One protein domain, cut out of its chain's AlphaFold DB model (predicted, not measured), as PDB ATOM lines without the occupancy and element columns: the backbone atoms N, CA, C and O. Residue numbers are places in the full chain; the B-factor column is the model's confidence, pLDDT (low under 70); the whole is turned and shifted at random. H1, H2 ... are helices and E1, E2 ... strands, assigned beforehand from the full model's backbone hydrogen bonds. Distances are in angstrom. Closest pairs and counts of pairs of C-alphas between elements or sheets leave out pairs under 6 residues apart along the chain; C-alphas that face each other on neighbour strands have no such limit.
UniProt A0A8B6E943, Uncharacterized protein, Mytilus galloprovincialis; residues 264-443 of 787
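This is residues 264 to 443 of the 787 residues of an uncharacterized protein of Mytilus galloprovincialis (UniProt A0A8B6E943). Two twisted sheets lie partly face to face as a sandwich, and the larger one runs on beyond the smaller as a long arm made by E9, the first part of E5 and the last part of E8, with the short helix H1 at its tip. The smaller sheet, in the order E2, E1, E4, E7 and antiparallel throughout, covers part of the larger, mixed and branched sheet of E3, E5, E6, E8, E9 and E10. The printed part has 180 residues, with eight strands E1 to E8, then H1, then E9 and E10, and its class is mostly strand. It is loose, with a radius of gyration of the C-alphas of 21.7 A, and elongated, spanning 72 by 38 by 30 A.

In the larger, twisted sheet, E8, residues 394 to 412, has E5, residues 329 to 347, on one side, antiparallel, with N 340 and O 401 3.0 A apart. On the other side its pairing is staggered: E10, residues 433 to 442, is antiparallel beside residues 394 to 403, with N 398 and O 438 2.8 A apart, and E9, residues 423 to 429, is antiparallel beside residues 405 to 412, with N 410 and O 425 2.9 A apart. E6, residues 350 to 358, forms a hairpin with E5, with N 343 and O 355 2.8 A apart. E3, residues 297 to 300, is parallel to E10, with N 298 and O 439 2.8 A apart. In the second sheet, E1, residues 267 to 275, is antiparallel to E4, residues 307 to 315, with N 271 and O 311 2.9 A apart. E2, residues 281 to 283, forms a hairpin with E1, with N 282 and O 274 3.1 A apart. E7, residues 370 to 378, is antiparallel to E4, with N 310 and O 375 2.9 A apart. The parts of the two sheets that face each other are 9.1 A centre to centre, with strands at 35 degrees; the closest C-alphas of E4 and E8, Ala 314 and Ala 402, are 6.9 A apart. H1, residues 413 to 419, only grazes the larger sheet with residues 413 to 416, and every O i to N i+4 pair in it is within hydrogen-bond range.

E8 is 57.4 A long and E5 53.0 A, from C-alpha 329 at (28.041, -51.358, 46.872). E10 is 29.5 A and ends at C-alpha 442, (60.413, -29.967, 8.375). E4 is 27.0 A, E7 26.6 A, E6 24.6 A, E9 20.0 A, and E1 23.9 A from C-alpha 267 at (41.371, -44.789, 20.593); E2, E3 and H1 are shorter.

The C-alphas farthest apart, of Asn 301 and Asn 418, are 73.4 A apart. The printed part has no cut. The links E2 to E3, E4 to E5, E6 to E7 and E7 to E8 are long. Mean pLDDT of the printed part is 83.8, and residues 277 to 295 and 380 to 386 are under 70.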
ATOM      1  N   ALA A 264      43.221 -51.541  28.265       91.75
ATOM      2  CA  ALA A 264      43.440 -50.143  27.894       91.75
ATOM      3  C   ALA A 264      42.344 -49.599  26.957       91.75
ATOM      4  O   ALA A 264      41.869 -50.325  26.084       91.75
ATOM      5  N   PRO A 265      41.934 -48.321  27.096       93.50
ATOM      6  CA  PRO A 265      40.827 -47.774  26.319       93.50
ATOM      7  C   PRO A 265      41.200 -47.642  24.832       93.50
ATOM      8  O   PRO A 265      42.180 -46.956  24.516       93.50
ATOM      9  N   PRO A 266      40.445 -48.235  23.889       91.06
ATOM     10  CA  PRO A 266      40.698 -48.039  22.469       91.06
ATOM     11  C   PRO A 266      40.467 -46.580  22.042       91.06
ATOM     12  O   PRO A 266      39.394 -45.999  22.237       91.06
ATOM     13  N   ILE A 267      41.487 -46.009  21.398       89.50
ATOM     14  CA  ILE A 267      41.371 -44.789  20.593       89.50
ATOM     15  C   ILE A 267      40.799 -45.220  19.239       89.50
ATOM     16  O   ILE A 267      41.402 -46.034  18.548       89.50
ATOM     17  N   LEU A 268      39.617 -44.718  18.883       87.81
ATOM     18  CA  LEU A 268      38.833 -45.154  17.720       87.81
ATOM     19  C   LEU A 268      39.106 -44.332  16.458       87.81
ATOM     20  O   LEU A 268      39.032 -44.865  15.362       87.81
ATOM     21  N   GLU A 269      39.454 -43.058  16.617       85.62
ATOM     22  CA  GLU A 269      39.861 -42.148  15.542       85.62
ATOM     23  C   GLU A 269      40.880 -41.179  16.140       85.62
ATOM     24  O   GLU A 269      40.703 -40.743  17.280       85.62
ATOM     25  N   ASN A 270      41.931 -40.817  15.408       85.19
ATOM     26  CA  ASN A 270      42.825 -39.737  15.824       85.19
ATOM     27  C   ASN A 270      43.579 -39.134  14.636       85.19
ATOM     28  O   ASN A 270      44.040 -39.867  13.774       85.19
ATOM     29  N   HIS A 271      43.712 -37.808  14.576       80.25
ATOM     30  CA  HIS A 271      44.549 -37.140  13.576       80.25
ATOM     31  C   HIS A 271      45.000 -35.746  14.030       80.25
ATOM     32  O   HIS A 271      44.248 -34.998  14.657       80.25
ATOM     33  N   GLY A 272      46.227 -35.374  13.660       81.25
ATOM     34  CA  GLY A 272      46.706 -33.992  13.696       81.25
ATOM     35  C   GLY A 272      46.620 -33.339  12.315       81.25
ATOM     36  O   GLY A 272      46.657 -34.038  11.301       81.25
ATOM     37  N   GLN A 273      46.538 -32.010  12.281       84.06
ATOM     38  CA  GLN A 273      46.626 -31.195  11.066       84.06
ATOM     39  C   GLN A 273      47.150 -29.780  11.369       84.06
ATOM     40  O   GLN A 273      46.866 -29.217  12.426       84.06
ATOM     41  N   PHE A 274      47.894 -29.187  10.437       83.44
ATOM     42  CA  PHE A 274      48.425 -27.822  10.535       83.44
ATOM     43  C   PHE A 274      47.782 -26.887   9.500       83.44
ATOM     44  O   PHE A 274      47.552 -27.292   8.363       83.44
ATOM     45  N   PHE A 275      47.540 -25.629   9.889       79.62
ATOM     46  CA  PHE A 275      46.885 -24.585   9.092       79.62
ATOM     47  C   PHE A 275      47.742 -23.321   8.957       79.62
ATOM     48  O   PHE A 275      48.280 -22.814   9.946       79.62
ATOM     49  N   ASP A 276      47.783 -22.749   7.753       70.75
ATOM     50  CA  ASP A 276      48.301 -21.392   7.502       70.75
ATOM     51  C   ASP A 276      47.353 -20.277   8.006       70.75
ATOM     52  O   ASP A 276      47.780 -19.148   8.239       70.75
ATOM     53  N   GLY A 277      46.076 -20.609   8.229       57.75
ATOM     54  CA  GLY A 277      45.014 -19.688   8.643       57.75
ATOM     55  C   GLY A 277      44.187 -19.103   7.492       57.75
ATOM     56  O   GLY A 277      43.328 -18.261   7.747       57.75
ATOM     57  N   ILE A 278      44.427 -19.534   6.247       56.03
ATOM     58  CA  ILE A 278      43.734 -19.057   5.041       56.03
ATOM     59  C   ILE A 278      43.251 -20.228   4.170       56.03
ATOM     60  O   ILE A 278      42.050 -20.308   3.916       56.03
ATOM     61  N   GLN A 279      44.139 -21.122   3.708       51.94
ATOM     62  CA  GLN A 279      43.786 -22.215   2.782       51.94
ATOM     63  C   GLN A 279      44.633 -23.495   2.892       51.94
ATOM     64  O   GLN A 279      44.070 -24.575   2.707       51.94
ATOM     65  N   LYS A 280      45.949 -23.442   3.150       58.50
ATOM     66  CA  LYS A 280      46.761 -24.671   3.213       58.50
ATOM     67  C   LYS A 280      46.521 -25.437   4.513       58.50
ATOM     68  O   LYS A 280      46.801 -24.937   5.604       58.50
ATOM     69  N   MET A 281      46.095 -26.689   4.357       63.50
ATOM     70  CA  MET A 281      46.185 -27.731   5.378       63.50
ATOM     71  C   MET A 281      47.291 -28.717   5.012       63.50
ATOM     72  O   MET A 281      47.407 -29.097   3.848       63.50
ATOM     73  N   ILE A 282      48.030 -29.199   6.009       66.94
ATOM     74  CA  ILE A 282      48.673 -30.517   5.939       66.94
ATOM     75  C   ILE A 282      48.024 -31.386   7.010       66.94
ATOM     76  O   ILE A 282      47.933 -30.974   8.168       66.94
ATOM     77  N   LYS A 283      47.548 -32.565   6.609       64.50
ATOM     78  CA  LYS A 283      46.861 -33.544   7.454       64.50
ATOM     79  C   LYS A 283      47.508 -34.913   7.238       64.50
ATOM     80  O   LYS A 283      47.926 -35.224   6.128       64.50
ATOM     81  N   ILE A 284      47.527 -35.748   8.275       62.66
ATOM     82  CA  ILE A 284      47.771 -37.189   8.122       62.66
ATOM     83  C   ILE A 284      46.588 -37.787   7.335       62.66
ATOM     84  O   ILE A 284      45.469 -37.838   7.849       62.66
ATOM     85  N   GLU A 285      46.804 -38.173   6.074       50.84
ATOM     86  CA  GLU A 285      45.720 -38.643   5.190       50.84
ATOM     87  C   GLU A 285      45.160 -40.015   5.597       50.84
ATOM     88  O   GLU A 285      43.966 -40.269   5.444       50.84
ATOM     89  N   ASN A 286      46.009 -40.873   6.169       52.44
ATOM     90  CA  ASN A 286      45.632 -42.186   6.686       52.44
ATOM     91  C   ASN A 286      45.099 -42.088   8.121       52.44
ATOM     92  O   ASN A 286      45.682 -41.387   8.948       52.44
ATOM     93  N   ASP A 287      44.055 -42.856   8.450       53.66
ATOM     94  CA  ASP A 287      43.689 -43.106   9.850       53.66
ATOM     95  C   ASP A 287      44.824 -43.902  10.526       53.66
ATOM     96  O   ASP A 287      45.099 -45.037  10.114       53.66
ATOM     97  N   PRO A 288      45.488 -43.362  11.564       54.75
ATOM     98  CA  PRO A 288      46.593 -44.037  12.234       54.75
ATOM     99  C   PRO A 288      46.219 -45.363  12.897       54.75
ATOM    100  O   PRO A 288      47.103 -46.166  13.182       54.75
ATOM    101  N   ASN A 289      44.932 -45.624  13.134       56.12
ATOM    102  CA  ASN A 289      44.469 -46.913  13.646       56.12
ATOM    103  C   ASN A 289      44.522 -48.044  12.604       56.12
ATOM    104  O   ASN A 289      44.384 -49.210  12.970       56.12
ATOM    105  N   HIS A 290      44.755 -47.715  11.329       53.78
ATOM    106  CA  HIS A 290      44.950 -48.670  10.237       53.78
ATOM    107  C   HIS A 290      46.422 -48.845   9.814       53.78
ATOM    108  O   HIS A 290      46.700 -49.644   8.920       53.78
ATOM    109  N   ILE A 291      47.369 -48.146  10.449       53.81
ATOM    110  CA  ILE A 291      48.804 -48.258  10.150       53.81
ATOM    111  C   ILE A 291      49.411 -49.368  11.019       53.81
ATOM    112  O   ILE A 291      49.516 -49.226  12.236       53.81
ATOM    113  N   THR A 292      49.801 -50.484  10.399       47.12
ATOM    114  CA  THR A 292      50.412 -51.635  11.093       47.12
ATOM    115  C   THR A 292      51.899 -51.457  11.387       47.12
ATOM    116  O   THR A 292      52.408 -52.077  12.319       47.12
ATOM    117  N   ASP A 293      52.585 -50.606  10.621       40.16
ATOM    118  CA  ASP A 293      54.042 -50.516  10.591       40.16
ATOM    119  C   ASP A 293      54.513 -49.057  10.670       40.16
ATOM    120  O   ASP A 293      54.370 -48.283   9.725       40.16
ATOM    121  N   GLY A 294      55.124 -48.703  11.804       51.22
ATOM    122  CA  GLY A 294      55.763 -47.404  12.024       51.22
ATOM    123  C   GLY A 294      54.817 -46.260  12.409       51.22
ATOM    124  O   GLY A 294      53.625 -46.248  12.113       51.22
ATOM    125  N   HIS A 295      55.379 -45.257  13.085       60.22
ATOM    126  CA  HIS A 295      54.704 -43.978  13.296       60.22
ATOM    127  C   HIS A 295      54.766 -43.176  11.984       60.22
ATOM    128  O   HIS A 295      55.874 -42.996  11.471       60.22
ATOM    129  N   PRO A 296      53.645 -42.683  11.423       71.88
ATOM    130  CA  PRO A 296      53.692 -41.861  10.220       71.88
ATOM    131  C   PRO A 296      54.446 -40.552  10.492       71.88
ATOM    132  O   PRO A 296      54.035 -39.744  11.331       71.88
ATOM    133  N   ILE A 297      55.539 -40.358   9.753       84.88
ATOM    134  CA  ILE A 297      56.239 -39.077   9.632       84.88
ATOM    135  C   ILE A 297      55.606 -38.325   8.460       84.88
ATOM    136  O   ILE A 297      55.540 -38.847   7.347       84.88
ATOM    137  N   VAL A 298      55.139 -37.105   8.709       87.38
ATOM    138  CA  VAL A 298      54.649 -36.185   7.683       87.38
ATOM    139  C   VAL A 298      55.729 -35.150   7.397       87.38
ATOM    140  O   VAL A 298      56.022 -34.281   8.222       87.38
ATOM    141  N   TRP A 299      56.312 -35.258   6.212       89.75
ATOM    142  CA  TRP A 299      57.309 -34.331   5.691       89.75
ATOM    143  C   TRP A 299      56.656 -33.049   5.164       89.75
ATOM    144  O   TRP A 299      55.534 -33.075   4.655       89.75
ATOM    145  N   THR A 300      57.331 -31.906   5.304       89.25
ATOM    146  CA  THR A 300      56.820 -30.616   4.807       89.25
ATOM    147  C   THR A 300      57.904 -29.551   4.684       89.25
ATOM    148  O   THR A 300      58.744 -29.403   5.569       89.25
ATOM    149  N   ASN A 301      57.832 -28.740   3.626       89.69
ATOM    150  CA  ASN A 301      58.650 -27.537   3.471       89.69
ATOM    151  C   ASN A 301      57.951 -26.226   3.879       89.69
ATOM    152  O   ASN A 301      58.506 -25.132   3.742       89.69
ATOM    153  N   PHE A 302      56.715 -26.290   4.386       86.19
ATOM    154  CA  PHE A 302      55.917 -25.093   4.645       86.19
ATOM    155  C   PHE A 302      56.153 -24.520   6.051       86.19
ATOM    156  O   PHE A 302      55.712 -25.073   7.059       86.19
ATOM    157  N   ILE A 303      56.819 -23.365   6.129       85.81
ATOM    158  CA  ILE A 303      57.342 -22.814   7.396       85.81
ATOM    159  C   ILE A 303      56.386 -21.903   8.192       85.81
ATOM    160  O   ILE A 303      56.784 -21.395   9.242       85.81
ATOM    161  N   MET A 304      55.152 -21.670   7.719       80.88
ATOM    162  CA  MET A 304      54.254 -20.596   8.198       80.88
ATOM    163  C   MET A 304      52.878 -21.078   8.704       80.88
ATOM    164  O   MET A 304      51.846 -20.513   8.346       80.88
ATOM    165  N   PHE A 305      52.826 -22.109   9.550       78.69
ATOM    166  CA  PHE A 305      51.556 -22.550  10.149       78.69
ATOM    167  C   PHE A 305      51.198 -21.762  11.418       78.69
ATOM    168  O   PHE A 305      51.914 -21.826  12.413       78.69
ATOM    169  N   GLY A 306      50.070 -21.049  11.425       76.12
ATOM    170  CA  GLY A 306      49.603 -20.297  12.599       76.12
ATOM    171  C   GLY A 306      48.927 -21.160  13.672       76.12
ATOM    172  O   GLY A 306      48.952 -20.816  14.858       76.12
ATOM    173  N   LEU A 307      48.339 -22.288  13.269       83.19
ATOM    174  CA  LEU A 307      47.491 -23.139  14.104       83.19
ATOM    175  C   LEU A 307      47.763 -24.620  13.811       83.19
ATOM    176  O   LEU A 307      47.780 -25.025  12.652       83.19
ATOM    177  N   ALA A 308      47.904 -25.428  14.859       86.69
ATOM    178  CA  ALA A 308      47.728 -26.874  14.780       86.69
ATOM    179  C   ALA A 308      46.358 -27.238  15.363       86.69
ATOM    180  O   ALA A 308      46.014 -26.792  16.459       86.69
ATOM    181  N   GLU A 309      45.577 -28.049  14.660       87.50
ATOM    182  CA  GLU A 309      44.352 -28.646  15.192       87.50
ATOM    183  C   GLU A 309      44.461 -30.157  15.251       87.50
ATOM    184  O   GLU A 309      45.221 -30.788  14.517       87.50
ATOM    185  N   THR A 310      43.695 -30.740  16.162       86.81
ATOM    186  CA  THR A 310      43.875 -32.134  16.522       86.81
ATOM    187  C   THR A 310      42.547 -32.748  16.930       86.81
ATOM    188  O   THR A 310      41.816 -32.129  17.705       86.81
ATOM    189  N   VAL A 311      42.249 -33.951  16.452       87.25
ATOM    190  CA  VAL A 311      41.010 -34.685  16.745       87.25
ATOM    191  C   VAL A 311      41.364 -36.038  17.351       87.25
ATOM    192  O   VAL A 311      42.278 -36.707  16.876       87.25
ATOM    193  N   MET A 312      40.633 -36.444  18.387       89.69
ATOM    194  CA  MET A 312      40.704 -37.780  18.978       89.69
ATOM    195  C   MET A 312      39.315 -38.236  19.430       89.69
ATOM    196  O   MET A 312      38.665 -37.558  20.226       89.69
ATOM    197  N   SER A 313      38.906 -39.429  19.002       91.62
ATOM    198  CA  SER A 313      37.756 -40.163  19.535       91.62
ATOM    199  C   SER A 313      38.240 -41.390  20.306       91.62
ATOM    200  O   SER A 313      39.030 -42.168  19.779       91.62
ATOM    201  N   ALA A 314      37.750 -41.614  21.526       93.12
ATOM    202  CA  ALA A 314      38.052 -42.815  22.313       93.12
ATOM    203  C   ALA A 314      36.801 -43.356  23.016       93.12
ATOM    204  O   ALA A 314      35.806 -42.643  23.182       93.12
ATOM    205  N   LYS A 315      36.844 -44.630  23.425       93.06
ATOM    206  CA  LYS A 315      35.722 -45.321  24.077       93.06
ATOM    207  C   LYS A 315      36.217 -46.275  25.163       93.06
ATOM    208  O   LYS A 315      37.202 -46.972  24.955       93.06
ATOM    209  N   TYR A 316      35.502 -46.359  26.280       93.44
ATOM    210  CA  TYR A 316      35.641 -47.451  27.243       93.44
ATOM    211  C   TYR A 316      34.281 -47.730  27.884       93.44
ATOM    212  O   TYR A 316      33.712 -46.850  28.526       93.44
ATOM    213  N   LEU A 317      33.734 -48.926  27.664       85.75
ATOM    214  CA  LEU A 317      32.415 -49.301  28.175       85.75
ATOM    215  C   LEU A 317      32.525 -49.885  29.582       85.75
ATOM    216  O   LEU A 317      33.393 -50.707  29.855       85.75
ATOM    217  N   GLN A 318      31.586 -49.513  30.446       82.31
ATOM    218  CA  GLN A 318      31.404 -50.173  31.732       82.31
ATOM    219  C   GLN A 318      30.970 -51.638  31.530       82.31
ATOM    220  O   GLN A 318      30.046 -51.887  30.749       82.31
ATOM    221  N   PRO A 319      31.587 -52.618  32.226       79.00
ATOM    222  CA  PRO A 319      31.140 -54.005  32.170       79.00
ATOM    223  C   PRO A 319      29.723 -54.125  32.744       79.00
ATOM    224  O   PRO A 319      29.371 -53.457  33.721       79.00
ATOM    225  N   ASN A 320      28.905 -54.999  32.151       76.44
ATOM    226  CA  ASN A 320      27.502 -55.188  32.528       76.44
ATOM    227  C   ASN A 320      27.357 -56.025  33.815       76.44
ATOM    228  O   ASN A 320      26.870 -57.155  33.791       76.44
ATOM    229  N   VAL A 321      27.815 -55.469  34.937       77.81
ATOM    230  CA  VAL A 321      27.720 -56.066  36.273       77.81
ATOM    231  C   VAL A 321      26.548 -55.423  37.009       77.81
ATOM    232  O   VAL A 321      26.603 -54.250  37.384       77.81
ATOM    233  N   GLY A 322      25.464 -56.183  37.172       71.25
ATOM    234  CA  GLY A 322      24.249 -55.714  37.835       71.25
ATOM    235  C   GLY A 322      24.461 -55.477  39.332       71.25
ATOM    236  O   GLY A 322      24.937 -56.361  40.040       71.25
ATOM    237  N   LEU A 323      24.065 -54.300  39.817       78.56
ATOM    238  CA  LEU A 323      24.064 -53.976  41.243       78.56
ATOM    239  C   LEU A 323      22.827 -54.577  41.925       78.56
ATOM    240  O   LEU A 323      21.700 -54.159  41.655       78.56
ATOM    241  N   ASP A 324      23.042 -55.525  42.837       81.50
ATOM    242  CA  ASP A 324      22.004 -56.012  43.750       81.50
ATOM    243  C   ASP A 324      21.614 -54.887  44.744       81.50
ATOM    244  O   ASP A 324      22.498 -54.328  45.404       81.50
ATOM    245  N   PRO A 325      20.320 -54.529  44.893       82.50
ATOM    246  CA  PRO A 325      19.863 -53.523  45.859       82.50
ATOM    247  C   PRO A 325      20.257 -53.793  47.322       82.50
ATOM    248  O   PRO A 325      20.358 -52.852  48.114       82.50
ATOM    249  N   ASP A 326      20.497 -55.051  47.698       84.44
ATOM    250  CA  ASP A 326      20.963 -55.451  49.025       84.44
ATOM    251  C   ASP A 326      22.496 -55.543  49.150       84.44
ATOM    252  O   ASP A 326      22.998 -55.753  50.260       84.44
ATOM    253  N   HIS A 327      23.260 -55.290  48.080       89.81
ATOM    254  CA  HIS A 327      24.722 -55.195  48.144       89.81
ATOM    255  C   HIS A 327      25.182 -54.016  49.018       89.81
ATOM    256  O   HIS A 327      24.504 -52.992  49.156       89.81
ATOM    257  N   TYR A 328      26.384 -54.123  49.589       91.00
ATOM    258  CA  TYR A 328      27.064 -52.991  50.241       91.00
ATOM    259  C   TYR A 328      27.653 -51.982  49.236       91.00
ATOM    260  O   TYR A 328      28.103 -50.911  49.636       91.00
ATOM    261  N   VAL A 329      27.656 -52.296  47.935       92.50
ATOM    262  CA  VAL A 329      28.041 -51.358  46.872       92.50
ATOM    263  C   VAL A 329      26.798 -50.557  46.501       92.50
ATOM    264  O   VAL A 329      25.731 -51.133  46.299       92.50
ATOM    265  N   ARG A 330      26.919 -49.229  46.459       91.31
ATOM    266  CA  ARG A 330      25.799 -48.308  46.201       91.31
ATOM    267  C   ARG A 330      25.885 -47.588  44.866       91.31
ATOM    268  O   ARG A 330      24.862 -47.150  44.355       91.31
ATOM    269  N   ASP A 331      27.085 -47.470  44.316       91.25
ATOM    270  CA  ASP A 331      27.334 -46.844  43.024       91.25
ATOM    271  C   ASP A 331      28.668 -47.367  42.477       91.25
ATOM    272  O   ASP A 331      29.626 -47.563  43.232       91.25
ATOM    273  N   PHE A 332      28.729 -47.598  41.174       91.62
ATOM    274  CA  PHE A 332      29.908 -48.074  40.463       91.62
ATOM    275  C   PHE A 332      29.857 -47.500  39.057       91.62
ATOM    276  O   PHE A 332      28.920 -47.784  38.303       91.62
ATOM    277  N   LYS A 333      30.880 -46.720  38.702       92.31
ATOM    278  CA  LYS A 333      31.046 -46.230  37.340       92.31
ATOM    279  C   LYS A 333      32.502 -46.293  36.912       92.31
ATOM    280  O   LYS A 333      33.374 -45.778  37.612       92.31
ATOM    281  N   VAL A 334      32.741 -46.867  35.737       93.81
ATOM    282  CA  VAL A 334      34.033 -46.842  35.039       93.81
ATOM    283  C   VAL A 334      33.847 -46.373  33.599       93.81
ATOM    284  O   VAL A 334      32.755 -46.448  33.045       93.81
ATOM    285  N   GLY A 335      34.910 -45.834  33.016       94.69
ATOM    286  CA  GLY A 335      34.900 -45.182  31.712       94.69
ATOM    287  C   GLY A 335      36.225 -44.466  31.475       94.69
ATOM    288  O   GLY A 335      37.220 -44.736  32.145       94.69
ATOM    289  N   LEU A 336      36.237 -43.520  30.545       95.75
ATOM    290  CA  LEU A 336      37.358 -42.617  30.303       95.75
ATOM    291  C   LEU A 336      37.414 -41.564  31.422       95.75
ATOM    292  O   LEU A 336      36.406 -40.915  31.708       95.75
ATOM    293  N   VAL A 337      38.584 -41.385  32.044       95.94
ATOM    294  CA  VAL A 337      38.808 -40.425  33.149       95.94
ATOM    295  C   VAL A 337      39.764 -39.298  32.786       95.94
ATOM    296  O   VAL A 337      39.694 -38.231  33.389       95.94
ATOM    297  N   GLU A 338      40.630 -39.515  31.798       95.56
ATOM    298  CA  GLU A 338      41.470 -38.484  31.203       95.56
ATOM    299  C   GLU A 338      41.634 -38.757  29.704       95.56
ATOM    300  O   GLU A 338      41.867 -39.888  29.282       95.56
ATOM    301  N   MET A 339      41.534 -37.710  28.893       94.25
ATOM    302  CA  MET A 339      42.030 -37.679  27.522       94.25
ATOM    303  C   MET A 339      42.803 -36.379  27.353       94.25
ATOM    304  O   MET A 339      42.366 -35.328  27.826       94.25
ATOM    305  N   LYS A 340      43.955 -36.435  26.692       93.94
ATOM    306  CA  LYS A 340      44.784 -35.254  26.443       93.94
ATOM    307  C   LYS A 340      45.609 -35.398  25.174       93.94
ATOM    308  O   LYS A 340      45.909 -36.505  24.728       93.94
ATOM    309  N   THR A 341      46.030 -34.248  24.676       92.12
ATOM    310  CA  THR A 341      47.021 -34.102  23.617       92.12
ATOM    311  C   THR A 341      48.243 -33.387  24.176       92.12
ATOM    312  O   THR A 341      48.115 -32.445  24.959       92.12
ATOM    313  N   THR A 342      49.432 -33.796  23.739       91.81
ATOM    314  CA  THR A 342      50.704 -33.104  23.963       91.81
ATOM    315  C   THR A 342      51.395 -32.860  22.621       91.81
ATOM    316  O   THR A 342      51.652 -33.814  21.897       91.81
ATOM    317  N   LEU A 343      51.744 -31.612  22.300       90.44
ATOM    318  CA  LEU A 343      52.661 -31.286  21.199       90.44
ATOM    319  C   LEU A 343      54.032 -30.968  21.792       90.44
ATOM    320  O   LEU A 343      54.146 -30.054  22.611       90.44
ATOM    321  N   LYS A 344      55.064 -31.687  21.355       91.19
ATOM    322  CA  LYS A 344      56.473 -31.457  21.696       91.19
ATOM    323  C   LYS A 344      57.174 -30.869  20.477       91.19
ATOM    324  O   LYS A 344      57.203 -31.511  19.430       91.19
ATOM    325  N   PHE A 345      57.736 -29.672  20.607       91.31
ATOM    326  CA  PHE A 345      58.473 -29.016  19.528       91.31
ATOM    327  C   PHE A 345      59.982 -29.157  19.754       91.31
ATOM    328  O   PHE A 345      60.487 -28.773  20.812       91.31
ATOM    329  N   TYR A 346      60.695 -29.688  18.762       92.06
ATOM    330  CA  TYR A 346      62.144 -29.873  18.742       92.06
ATOM    331  C   TYR A 346      62.763 -29.056  17.601       92.06
ATOM    332  O   TYR A 346      62.181 -28.966  16.526       92.06
ATOM    333  N   ARG A 347      63.964 -28.513  17.834       90.38
ATOM    334  CA  ARG A 347      64.788 -27.816  16.827       90.38
ATOM    335  C   ARG A 347      66.255 -28.178  17.028       90.38
ATOM    336  O   ARG A 347      66.786 -27.937  18.122       90.38
ATOM    337  N   GLY A 348      66.898 -28.758  16.012       86.06
ATOM    338  CA  GLY A 348      68.269 -29.278  16.098       86.06
ATOM    339  C   GLY A 348      68.394 -30.348  17.185       86.06
ATOM    340  O   GLY A 348      69.053 -30.134  18.208       86.06
ATOM    341  N   GLY A 349      67.624 -31.431  17.038       85.75
ATOM    342  CA  GLY A 349      67.513 -32.553  17.988       85.75
ATOM    343  C   GLY A 349      67.019 -32.230  19.414       85.75
ATOM    344  O   GLY A 349      66.798 -33.137  20.213       85.75
ATOM    345  N   SER A 350      66.839 -30.956  19.773       89.44
ATOM    346  CA  SER A 350      66.608 -30.514  21.154       89.44
ATOM    347  C   SER A 350      65.173 -30.036  21.365       89.44
ATOM    348  O   SER A 350      64.730 -29.132  20.656       89.44
ATOM    349  N   LEU A 351      64.491 -30.554  22.391       91.00
ATOM    350  CA  LEU A 351      63.172 -30.070  22.820       91.00
ATOM    351  C   LEU A 351      63.237 -28.573  23.185       91.00
ATOM    352  O   LEU A 351      64.116 -28.157  23.944       91.00
ATOM    353  N   LYS A 352      62.320 -27.767  22.643       89.44
ATOM    354  CA  LYS A 352      62.225 -26.309  22.857       89.44
ATOM    355  C   LYS A 352      60.941 -25.882  23.563       89.44
ATOM    356  O   LYS A 352      60.974 -24.917  24.319       89.44
ATOM    357  N   ASP A 353      59.829 -26.572  23.310       88.50
ATOM    358  CA  ASP A 353      58.523 -26.272  23.908       88.50
ATOM    359  C   ASP A 353      57.675 -27.548  24.045       88.50
ATOM    360  O   ASP A 353      57.908 -28.553  23.368       88.50
ATOM    361  N   THR A 354      56.688 -27.530  24.938       90.06
ATOM    362  CA  THR A 354      55.712 -28.609  25.115       90.06
ATOM    363  C   THR A 354      54.361 -28.031  25.528       90.06
ATOM    364  O   THR A 354      54.194 -27.544  26.643       90.06
ATOM    365  N   LYS A 355      53.374 -28.118  24.630       88.44
ATOM    366  CA  LYS A 355      52.000 -27.647  24.860       88.44
ATOM    367  C   LYS A 355      51.095 -28.843  25.151       88.44
ATOM    368  O   LYS A 355      51.085 -29.798  24.381       88.44
ATOM    369  N   ILE A 356      50.321 -28.781  26.233       90.94
ATOM    370  CA  ILE A 356      49.381 -29.834  26.650       90.94
ATOM    371  C   ILE A 356      47.971 -29.240  26.711       90.94
ATOM    372  O   ILE A 356      47.791 -28.160  27.270       90.94
ATOM    373  N   GLN A 357      46.974 -29.944  26.173       91.44
ATOM    374  CA  GLN A 357      45.559 -29.647  26.413       91.44
ATOM    375  C   GLN A 357      44.820 -30.914  26.846       91.44
ATOM    376  O   GLN A 357      44.980 -31.984  26.256       91.44
ATOM    377  N   PHE A 358      43.975 -30.779  27.864       92.56
ATOM    378  CA  PHE A 358      43.106 -31.843  28.359       92.56
ATOM    379  C   PHE A 358      41.720 -31.719  27.725       92.56
ATOM    380  O   PHE A 358      41.186 -30.620  27.576       92.56
ATOM    381  N   CYS A 359      41.140 -32.848  27.342       91.31
ATOM    382  CA  CYS A 359      39.740 -32.951  26.959       91.31
ATOM    383  C   CYS A 359      38.874 -32.897  28.226       91.31
ATOM    384  O   CYS A 359      39.294 -33.370  29.283       91.31
ATOM    385  N   GLN A 360      37.693 -32.285  28.146       87.75
ATOM    386  CA  GLN A 360      36.814 -32.008  29.288       87.75
ATOM    387  C   GLN A 360      35.334 -32.042  28.856       87.75
ATOM    388  O   GLN A 360      35.061 -31.814  27.676       87.75
ATOM    389  N   PRO A 361      34.378 -32.255  29.785       80.62
ATOM    390  CA  PRO A 361      34.566 -32.557  31.205       80.62
ATOM    391  C   PRO A 361      34.697 -34.069  31.439       80.62
ATOM    392  O   PRO A 361      33.825 -34.844  31.059       80.62
ATOM    393  N   MET A 362      35.792 -34.495  32.067       89.44
ATOM    394  CA  MET A 362      36.005 -35.893  32.455       89.44
ATOM    395  C   MET A 362      36.941 -35.975  33.657       89.44
ATOM    396  O   MET A 362      37.868 -35.171  33.784       89.44
ATOM    397  N   SER A 363      36.677 -36.923  34.556       92.81
ATOM    398  CA  SER A 363      37.532 -37.191  35.714       92.81
ATOM    399  C   SER A 363      37.254 -38.571  36.312       92.81
ATOM    400  O   SER A 363      36.248 -39.204  36.012       92.81
ATOM    401  N   LYS A 364      38.074 -39.004  37.274       92.75
ATOM    402  CA  LYS A 364      37.803 -40.200  38.095       92.75
ATOM    403  C   LYS A 364      36.522 -40.129  38.953       92.75
ATOM    404  O   LYS A 364      36.129 -41.141  39.523       92.75
ATOM    405  N   TYR A 365      35.903 -38.952  39.088       92.81
ATOM    406  CA  TYR A 365      34.615 -38.758  39.771       92.81
ATOM    407  C   TYR A 365      33.434 -38.812  38.796       92.81
ATOM    408  O   TYR A 365      32.336 -39.193  39.185       92.81
ATOM    409  N   GLU A 366      33.676 -38.453  37.534       92.81
ATOM    410  CA  GLU A 366      32.695 -38.413  36.449       92.81
ATOM    411  C   GLU A 366      33.312 -39.071  35.198       92.81
ATOM    412  O   GLU A 366      33.689 -38.374  34.250       92.81
ATOM    413  N   PRO A 367      33.501 -40.408  35.206       93.75
ATOM    414  CA  PRO A 367      33.998 -41.130  34.042       93.75
ATOM    415  C   PRO A 367      32.934 -41.165  32.939       93.75
ATOM    416  O   PRO A 367      31.730 -41.211  33.224       93.75
ATOM    417  N   ILE A 368      33.370 -41.182  31.678       93.88
ATOM    418  CA  ILE A 368      32.488 -41.140  30.500       93.88
ATOM    419  C   ILE A 368      32.805 -42.252  29.497       93.88
ATOM    420  O   ILE A 368      33.958 -42.560  29.226       93.88
ATOM    421  N   ASP A 369      31.763 -42.857  28.939       93.12
ATOM    422  CA  ASP A 369      31.847 -44.079  28.138       93.12
ATOM    423  C   ASP A 369      32.487 -43.852  26.751       93.12
ATOM    424  O   ASP A 369      33.094 -44.751  26.164       93.12
ATOM    425  N   PHE A 370      32.331 -42.642  26.210       93.56
ATOM    426  CA  PHE A 370      32.813 -42.210  24.898       93.56
ATOM    427  C   PHE A 370      33.055 -40.698  24.903       93.56
ATOM    428  O   PHE A 370      32.267 -39.950  25.484       93.56
ATOM    429  N   LEU A 371      34.095 -40.249  24.200       93.31
ATOM    430  CA  LEU A 371      34.317 -38.835  23.906       93.31
ATOM    431  C   LEU A 371      34.960 -38.671  22.524       93.31
ATOM    432  O   LEU A 371      35.929 -39.359  22.209       93.31
ATOM    433  N   ASN A 372      34.455 -37.713  21.743       92.12
ATOM    434  CA  ASN A 372      35.186 -37.089  20.640       92.12
ATOM    435  C   ASN A 372      35.666 -35.711  21.123       92.12
ATOM    436  O   ASN A 372      34.891 -34.938  21.688       92.12
ATOM    437  N   CYS A 373      36.953 -35.440  20.946       90.81
ATOM    438  CA  CYS A 373      37.640 -34.255  21.424       90.81
ATOM    439  C   CYS A 373      38.395 -33.595  20.267       90.81
ATOM    440  O   CYS A 373      39.285 -34.208  19.673       90.81
ATOM    441  N   LYS A 374      38.075 -32.327  19.986       90.19
ATOM    442  CA  LYS A 374      38.866 -31.457  19.110       90.19
ATOM    443  C   LYS A 374      39.619 -30.427  19.949       90.19
ATOM    444  O   LYS A 374      39.036 -29.813  20.840       90.19
ATOM    445  N   GLN A 375      40.894 -30.225  19.643       89.12
ATOM    446  CA  GLN A 375      41.778 -29.268  20.306       89.12
ATOM    447  C   GLN A 375      42.536 -28.414  19.285       89.12
ATOM    448  O   GLN A 375      42.719 -28.812  18.132       89.12
ATOM    449  N   SER A 376      42.952 -27.226  19.722       88.19
ATOM    450  CA  SER A 376      43.466 -26.156  18.862       88.19
ATOM    451  C   SER A 376      44.639 -25.461  19.554       88.19
ATOM    452  O   SER A 376      44.496 -24.890  20.638       88.19
ATOM    453  N   PHE A 377      45.813 -25.515  18.933       86.38
ATOM    454  CA  PHE A 377      47.084 -25.057  19.481       86.38
ATOM    455  C   PHE A 377      47.656 -23.940  18.613       86.38
ATOM    456  O   PHE A 377      48.158 -24.181  17.514       86.38
ATOM    457  N   TYR A 378      47.619 -22.708  19.118       81.19
ATOM    458  CA  TYR A 378      48.277 -21.584  18.459       81.19
ATOM    459  C   TYR A 378      49.798 -21.792  18.465       81.19
ATOM    460  O   TYR A 378      50.425 -22.013  19.510       81.19
ATOM    461  N   VAL A 379      50.378 -21.801  17.266       76.12
ATOM    462  CA  VAL A 379      51.797 -22.095  17.025       76.12
ATOM    463  C   VAL A 379      52.629 -20.848  17.327       76.12
ATOM    464  O   VAL A 379      53.601 -20.916  18.084       76.12
ATOM    465  N   SER A 380      52.171 -19.691  16.848       66.81
ATOM    466  CA  SER A 380      52.549 -18.389  17.396       66.81
ATOM    467  C   SER A 380      51.936 -18.196  18.791       66.81
ATOM    468  O   SER A 380      50.812 -18.613  19.064       66.81
ATOM    469  N   SER A 381      52.672 -17.552  19.698       55.78
ATOM    470  CA  SER A 381      52.158 -17.165  21.017       55.78
ATOM    471  C   SER A 381      52.633 -15.761  21.383       55.78
ATOM    472  O   SER A 381      53.714 -15.346  20.971       55.78
ATOM    473  N   TYR A 382      51.840 -15.039  22.173       46.69
ATOM    474  CA  TYR A 382      52.182 -13.692  22.647       46.69
ATOM    475  C   TYR A 382      53.104 -13.688  23.884       46.69
ATOM    476  O   TYR A 382      53.535 -12.622  24.316       46.69
ATOM    477  N   THR A 383      53.377 -14.852  24.489       48.09
ATOM    478  CA  THR A 383      53.991 -14.964  25.832       48.09
ATOM    479  C   THR A 383      55.008 -16.106  25.963       48.09
ATOM    480  O   THR A 383      55.293 -16.554  27.070       48.09
ATOM    481  N   GLY A 384      55.546 -16.606  24.849       52.41
ATOM    482  CA  GLY A 384      56.514 -17.705  24.804       52.41
ATOM    483  C   GLY A 384      57.359 -17.658  23.526       52.41
ATOM    484  O   GLY A 384      57.113 -16.803  22.672       52.41
ATOM    485  N   PRO A 385      58.360 -18.545  23.369       55.69
ATOM    486  CA  PRO A 385      59.182 -18.583  22.165       55.69
ATOM    487  C   PRO A 385      58.311 -18.859  20.932       55.69
ATOM    488  O   PRO A 385      57.543 -19.821  20.901       55.69
ATOM    489  N   ALA A 386      58.429 -18.017  19.906       65.12
ATOM    490  CA  ALA A 386      57.778 -18.273  18.629       65.12
ATOM    491  C   ALA A 386      58.411 -19.510  17.977       65.12
ATOM    492  O   ALA A 386      59.624 -19.557  17.780       65.12
ATOM    493  N   TRP A 387      57.589 -20.506  17.635       77.56
ATOM    494  CA  TRP A 387      58.046 -21.648  16.834       77.56
ATOM    495  C   TRP A 387      58.372 -21.181  15.402       77.56
ATOM    496  O   TRP A 387      59.303 -21.680  14.778       77.56
ATOM    497  N   LEU A 388      57.634 -20.172  14.918       78.56
ATOM    498  CA  LEU A 388      57.717 -19.636  13.561       78.56
ATOM    499  C   LEU A 388      58.892 -18.660  13.338       78.56
ATOM    500  O   LEU A 388      59.191 -17.861  14.231       78.56
ATOM    501  N   PRO A 389      59.471 -18.631  12.120       85.19
ATOM    502  CA  PRO A 389      59.279 -19.628  11.061       85.19
ATOM    503  C   PRO A 389      59.885 -20.979  11.471       85.19
ATOM    504  O   PRO A 389      60.879 -21.013  12.205       85.19
ATOM    505  N   PHE A 390      59.291 -22.077  10.996       88.06
ATOM    506  CA  PHE A 390      59.933 -23.390  11.099       88.06
ATOM    507  C   PHE A 390      61.230 -23.432  10.266       88.06
ATOM    508  O   PHE A 390      61.428 -22.632   9.349       88.06
ATOM    509  N   GLN A 391      62.129 -24.338  10.627       91.25
ATOM    510  CA  GLN A 391      63.480 -24.504  10.086       91.25
ATOM    511  C   GLN A 391      63.684 -25.966   9.654       91.25
ATOM    512  O   GLN A 391      62.957 -26.846  10.105       91.25
ATOM    513  N   HIS A 392      64.663 -26.239   8.790       92.50
ATOM    514  CA  HIS A 392      65.061 -27.618   8.475       92.50
ATOM    515  C   HIS A 392      65.587 -28.310   9.751       92.50
ATOM    516  O   HIS A 392      66.263 -27.679  10.565       92.50
ATOM    517  N   ASP A 393      65.229 -29.583   9.935       92.62
ATOM    518  CA  ASP A 393      65.328 -30.343  11.196       92.62
ATOM    519  C   ASP A 393      64.513 -29.792  12.392       92.62
ATOM    520  O   ASP A 393      64.797 -30.085  13.559       92.62
ATOM    521  N   ASP A 394      63.454 -29.022  12.135       92.62
ATOM    522  CA  ASP A 394      62.382 -28.887  13.125       92.62
ATOM    523  C   ASP A 394      61.500 -30.134  13.124       92.62
ATOM    524  O   ASP A 394      61.097 -30.629  12.072       92.62
ATOM    525  N   LYS A 395      61.122 -30.599  14.316       92.31
ATOM    526  CA  LYS A 395      60.156 -31.690  14.495       92.31
ATOM    527  C   LYS A 395      59.053 -31.262  15.451       92.31
ATOM    528  O   LYS A 395      59.331 -30.714  16.521       92.31
ATOM    529  N   VAL A 396      57.801 -31.565  15.122       90.50
ATOM    530  CA  VAL A 396      56.685 -31.508  16.072       90.50
ATOM    531  C   VAL A 396      56.132 -32.912  16.259       90.50
ATOM    532  O   VAL A 396      55.473 -33.450  15.372       90.50
ATOM    533  N   ILE A 397      56.382 -33.482  17.438       90.19
ATOM    534  CA  ILE A 397      55.803 -34.763  17.841       90.19
ATOM    535  C   ILE A 397      54.471 -34.490  18.535       90.19
ATOM    536  O   ILE A 397      54.403 -33.791  19.550       90.19
ATOM    537  N   TYR A 398      53.414 -35.055  17.973       87.81
ATOM    538  CA  TYR A 398      52.055 -35.049  18.481       87.81
ATOM    539  C   TYR A 398      51.793 -36.355  19.230       87.81
ATOM    540  O   TYR A 398      51.794 -37.412  18.614       87.81
ATOM    541  N   THR A 399      51.544 -36.281  20.535       90.19
ATOM    542  CA  THR A 399      51.141 -37.412  21.385       90.19
ATOM    543  C   THR A 399      49.677 -37.249  21.785       90.19
ATOM    544  O   THR A 399      49.342 -36.272  22.461       90.19
ATOM    545  N   VAL A 400      48.822 -38.224  21.482       90.19
ATOM    546  CA  VAL A 400      47.524 -38.391  22.163       90.19
ATOM    547  C   VAL A 400      47.591 -39.477  23.217       90.19
ATOM    548  O   VAL A 400      48.296 -40.474  23.061       90.19
ATOM    549  N   SER A 401      46.815 -39.299  24.284       93.50
ATOM    550  CA  SER A 401      46.597 -40.335  25.287       93.50
ATOM    551  C   SER A 401      45.156 -40.358  25.787       93.50
ATOM    552  O   SER A 401      44.609 -39.301  26.115       93.50
ATOM    553  N   ALA A 402      44.595 -41.558  25.925       95.00
ATOM    554  CA  ALA A 402      43.322 -41.819  26.590       95.00
ATOM    555  C   ALA A 402      43.541 -42.774  27.772       95.00
ATOM    556  O   ALA A 402      44.215 -43.795  27.626       95.00
ATOM    557  N   THR A 403      42.961 -42.454  28.927       96.25
ATOM    558  CA  THR A 403      43.115 -43.188  30.191       96.25
ATOM    559  C   THR A 403      41.738 -43.570  30.728       96.25
ATOM    560  O   THR A 403      40.856 -42.711  30.836       96.25
ATOM    561  N   ASN A 404      41.542 -44.846  31.067       96.00
ATOM    562  CA  ASN A 404      40.319 -45.313  31.725       96.00
ATOM    563  C   ASN A 404      40.458 -45.309  33.258       96.00
ATOM    564  O   ASN A 404      41.491 -44.940  33.812       96.00
ATOM    565  N   GLY A 405      39.373 -45.629  33.955       95.75
ATOM    566  CA  GLY A 405      39.296 -45.613  35.411       95.75
ATOM    567  C   GLY A 405      37.870 -45.328  35.866       95.75
ATOM    568  O   GLY A 405      36.920 -45.474  35.100       95.75
ATOM    569  N   GLY A 406      37.713 -44.884  37.110       95.00
ATOM    570  CA  GLY A 406      36.414 -44.495  37.655       95.00
ATOM    571  C   GLY A 406      36.369 -44.633  39.167       95.00
ATOM    572  O   GLY A 406      37.407 -44.529  39.828       95.00
ATOM    573  N   PHE A 407      35.185 -44.905  39.713       94.88
ATOM    574  CA  PHE A 407      34.971 -44.996  41.154       94.88
ATOM    575  C   PHE A 407      34.034 -46.135  41.580       94.88
ATOM    576  O   PHE A 407      33.174 -46.596  40.828       94.88
ATOM    577  N   LEU A 408      34.170 -46.516  42.851       93.94
ATOM    578  CA  LEU A 408      33.298 -47.433  43.581       93.94
ATOM    579  C   LEU A 408      32.830 -46.752  44.872       93.94
ATOM    580  O   LEU A 408      33.670 -46.295  45.647       93.94
ATOM    581  N   LYS A 409      31.520 -46.706  45.136       94.06
ATOM    582  CA  LYS A 409      30.953 -46.223  46.405       94.06
ATOM    583  C   LYS A 409      30.399 -47.392  47.210       94.06
ATOM    584  O   LYS A 409      29.548 -48.140  46.730       94.06
ATOM    585  N   VAL A 410      30.859 -47.525  48.449       93.50
ATOM    586  CA  VAL A 410      30.480 -48.596  49.378       93.50
ATOM    587  C   VAL A 410      29.874 -48.004  50.641       93.50
ATOM    588  O   VAL A 410      30.477 -47.136  51.265       93.50
ATOM    589  N   GLN A 411      28.695 -48.488  51.024       91.69
ATOM    590  CA  GLN A 411      28.052 -48.147  52.290       91.69
ATOM    591  C   GLN A 411      28.690 -48.948  53.427       91.69
ATOM    592  O   GLN A 411      28.694 -50.180  53.392       91.69
ATOM    593  N   ASP A 412      29.170 -48.256  54.455       91.06
ATOM    594  CA  ASP A 412      29.565 -48.880  55.712       91.06
ATOM    595  C   ASP A 412      28.308 -49.319  56.482       91.06
ATOM    596  O   ASP A 412      27.472 -48.488  56.856       91.06
ATOM    597  N   ARG A 413      28.136 -50.632  56.688       88.69
ATOM    598  CA  ARG A 413      26.970 -51.155  57.417       88.69
ATOM    599  C   ARG A 413      27.152 -51.158  58.936       88.69
ATOM    600  O   ARG A 413      26.144 -51.220  59.635       88.69
ATOM    601  N   ASP A 414      28.378 -51.070  59.456       87.19
ATOM    602  CA  ASP A 414      28.610 -50.990  60.903       87.19
ATOM    603  C   ASP A 414      28.204 -49.607  61.427       87.19
ATOM    604  O   ASP A 414      27.486 -49.520  62.422       87.19
ATOM    605  N   GLU A 415      28.589 -48.524  60.748       83.56
ATOM    606  CA  GLU A 415      28.143 -47.163  61.096       83.56
ATOM    607  C   GLU A 415      26.622 -47.001  60.921       83.56
ATOM    608  O   GLU A 415      25.943 -46.450  61.797       83.56
ATOM    609  N   TYR A 416      26.060 -47.575  59.850       79.00
ATOM    610  CA  TYR A 416      24.615 -47.581  59.627       79.00
ATOM    611  C   TYR A 416      23.858 -48.308  60.747       79.00
ATOM    612  O   TYR A 416      22.916 -47.749  61.305       79.00
ATOM    613  N   PHE A 417      24.279 -49.513  61.139       80.56
ATOM    614  CA  PHE A 417      23.598 -50.275  62.190       80.56
ATOM    615  C   PHE A 417      23.787 -49.668  63.588       80.56
ATOM    616  O   PHE A 417      22.824 -49.543  64.341       80.56
ATOM    617  N   ASN A 418      25.011 -49.260  63.943       78.44
ATOM    618  CA  ASN A 418      25.323 -48.805  65.304       78.44
ATOM    619  C   ASN A 418      24.911 -47.351  65.584       78.44
ATOM    620  O   ASN A 418      24.763 -46.983  66.751       78.44
ATOM    621  N   ARG A 419      24.764 -46.501  64.554       79.12
ATOM    622  CA  ARG A 419      24.445 -45.068  64.727       79.12
ATOM    623  C   ARG A 419      23.252 -44.568  63.912       79.12
ATOM    624  O   ARG A 419      22.857 -43.421  64.106       79.12
ATOM    625  N   ASN A 420      22.674 -45.388  63.031       79.69
ATOM    626  CA  ASN A 420      21.675 -44.966  62.039       79.69
ATOM    627  C   ASN A 420      22.189 -43.821  61.135       79.69
ATOM    628  O   ASN A 420      21.447 -42.905  60.781       79.69
ATOM    629  N   VAL A 421      23.486 -43.859  60.796       82.81
ATOM    630  CA  VAL A 421      24.162 -42.885  59.925       82.81
ATOM    631  C   VAL A 421      24.628 -43.590  58.657       82.81
ATOM    632  O   VAL A 421      25.400 -44.541  58.714       82.81
ATOM    633  N   GLU A 422      24.187 -43.111  57.496       84.06
ATOM    634  CA  GLU A 422      24.706 -43.592  56.218       84.06
ATOM    635  C   GLU A 422      26.093 -42.993  55.946       84.06
ATOM    636  O   GLU A 422      26.231 -41.813  55.621       84.06
ATOM    637  N   VAL A 423      27.129 -43.823  56.076       88.44
ATOM    638  CA  VAL A 423      28.506 -43.492  55.690       88.44
ATOM    639  C   VAL A 423      28.820 -44.200  54.376       88.44
ATOM    640  O   VAL A 423      28.704 -45.421  54.280       88.44
ATOM    641  N   ILE A 424      29.215 -43.436  53.354       91.25
ATOM    642  CA  ILE A 424      29.572 -43.958  52.032       91.25
ATOM    643  C   ILE A 424      31.048 -43.662  51.757       91.25
ATOM    644  O   ILE A 424      31.445 -42.512  51.576       91.25
ATOM    645  N   ASN A 425      31.853 -44.718  51.694       93.00
ATOM    646  CA  ASN A 425      33.270 -44.668  51.361       93.00
ATOM    647  C   ASN A 425      33.451 -44.762  49.838       93.00
ATOM    648  O   ASN A 425      32.935 -45.690  49.212       93.00
ATOM    649  N   GLN A 426      34.190 -43.823  49.239       94.50
ATOM    650  CA  GLN A 426      34.487 -43.822  47.802       94.50
ATOM    651  C   GLN A 426      35.941 -44.222  47.526       94.50
ATOM    652  O   GLN A 426      36.882 -43.613  48.034       94.50
ATOM    653  N   TYR A 427      36.104 -45.219  46.660       95.00
ATOM    654  CA  TYR A 427      37.377 -45.729  46.148       95.00
ATOM    655  C   TYR A 427      37.485 -45.431  44.646       95.00
ATOM    656  O   TYR A 427      36.480 -45.124  44.001       95.00
ATOM    657  N   PHE A 428      38.691 -45.521  44.081       96.12
ATOM    658  CA  PHE A 428      38.951 -45.268  42.660       96.12
ATOM    659  C   PHE A 428      39.629 -46.467  42.006       96.12
ATOM    660  O   PHE A 428      40.441 -47.129  42.652       96.12
ATOM    661  N   TYR A 429      39.321 -46.699  40.731       95.38
ATOM    662  CA  TYR A 429      39.980 -47.727  39.927       95.38
ATOM    663  C   TYR A 429      41.310 -47.224  39.364       95.38
ATOM    664  O   TYR A 429      41.410 -46.074  38.925       95.38
ATOM    665  N   GLN A 430      42.316 -48.096  39.360       95.56
ATOM    666  CA  GLN A 430      43.604 -47.881  38.707       95.56
ATOM    667  C   GLN A 430      43.482 -48.328  37.249       95.56
ATOM    668  O   GLN A 430      43.420 -49.521  36.973       95.56
ATOM    669  N   GLY A 431      43.378 -47.368  36.330       94.62
ATOM    670  CA  GLY A 431      43.202 -47.648  34.908       94.62
ATOM    671  C   GLY A 431      44.494 -47.656  34.094       94.62
ATOM    672  O   GLY A 431      45.548 -47.196  34.535       94.62
ATOM    673  N   GLN A 432      44.371 -48.148  32.866       95.38
ATOM    674  CA  GLN A 432      45.414 -48.174  31.847       95.38
ATOM    675  C   GLN A 432      45.342 -46.935  30.947       95.38
ATOM    676  O   GLN A 432      44.315 -46.257  30.853       95.38
ATOM    677  N   THR A 433      46.437 -46.653  30.237       95.19
ATOM    678  CA  THR A 433      46.523 -45.552  29.263       95.19
ATOM    679  C   THR A 433      46.966 -46.059  27.896       95.19
ATOM    680  O   THR A 433      48.032 -46.654  27.774       95.19
ATOM    681  N   THR A 434      46.185 -45.756  26.860       93.50
ATOM    682  CA  THR A 434      46.570 -45.945  25.453       93.50
ATOM    683  C   THR A 434      47.195 -44.657  24.931       93.50
ATOM    684  O   THR A 434      46.624 -43.585  25.131       93.50
ATOM    685  N   THR A 435      48.323 -44.748  24.223       90.69
ATOM    686  CA  THR A 435      48.966 -43.613  23.538       90.69
ATOM    687  C   THR A 435      49.109 -43.847  22.031       90.69
ATOM    688  O   THR A 435      49.175 -44.992  21.571       90.69
ATOM    689  N   ARG A 436      49.167 -42.760  21.252       86.50
ATOM    690  CA  ARG A 436      49.621 -42.741  19.847       86.50
ATOM    691  C   ARG A 436      50.461 -41.488  19.611       86.50
ATOM    692  O   ARG A 436      50.084 -40.418  20.085       86.50
ATOM    693  N   ASP A 437      51.560 -41.644  18.877       85.38
ATOM    694  CA  ASP A 437      52.498 -40.569  18.537       85.38
ATOM    695  C   ASP A 437      52.604 -40.406  17.012       85.38
ATOM    696  O   ASP A 437      52.736 -41.413  16.314       85.38
ATOM    697  N   PHE A 438      52.602 -39.168  16.508       81.44
ATOM    698  CA  PHE A 438      52.872 -38.810  15.103       81.44
ATOM    699  C   PHE A 438      53.926 -37.718  15.029       81.44
ATOM    700  O   PHE A 438      54.016 -36.888  15.934       81.44
ATOM    701  N   GLU A 439      54.687 -37.679  13.942       88.44
ATOM    702  CA  GLU A 439      55.740 -36.687  13.756       88.44
ATOM    703  C   GLU A 439      55.488 -35.859  12.499       88.44
ATOM    704  O   GLU A 439      55.243 -36.396  11.425       88.44
ATOM    705  N   TYR A 440      55.572 -34.540  12.638       88.94
ATOM    706  CA  TYR A 440      55.775 -33.630  11.517       88.94
ATOM    707  C   TYR A 440      57.248 -33.230  11.519       88.94
ATOM    708  O   TYR A 440      57.727 -32.741  12.544       88.94
ATOM    709  N   HIS A 441      57.960 -33.435  10.411       91.56
ATOM    710  CA  HIS A 441      59.388 -33.113  10.281       91.56
ATOM    711  C   HIS A 441      59.569 -32.154   9.102       91.56
ATOM    712  O   HIS A 441      59.098 -32.412   7.992       91.56
ATOM    713  N   TRP A 442      60.189 -31.006   9.370       92.19
ATOM    714  CA  TRP A 442      60.413 -29.967   8.375       92.19
ATOM    715  C   TRP A 442      61.716 -30.194   7.632       92.19
ATOM    716  O   TRP A 442      62.792 -30.223   8.236       92.19
ATOM    717  N   ASP A 443      61.600 -30.249   6.311       94.94
ATOM    718  CA  ASP A 443      62.731 -30.285   5.403       94.94
ATOM    719  C   ASP A 443      62.627 -29.135   4.398       94.94
ATOM    720  O   ASP A 443      61.597 -28.932   3.757       94.94
TER     721      ASP A 443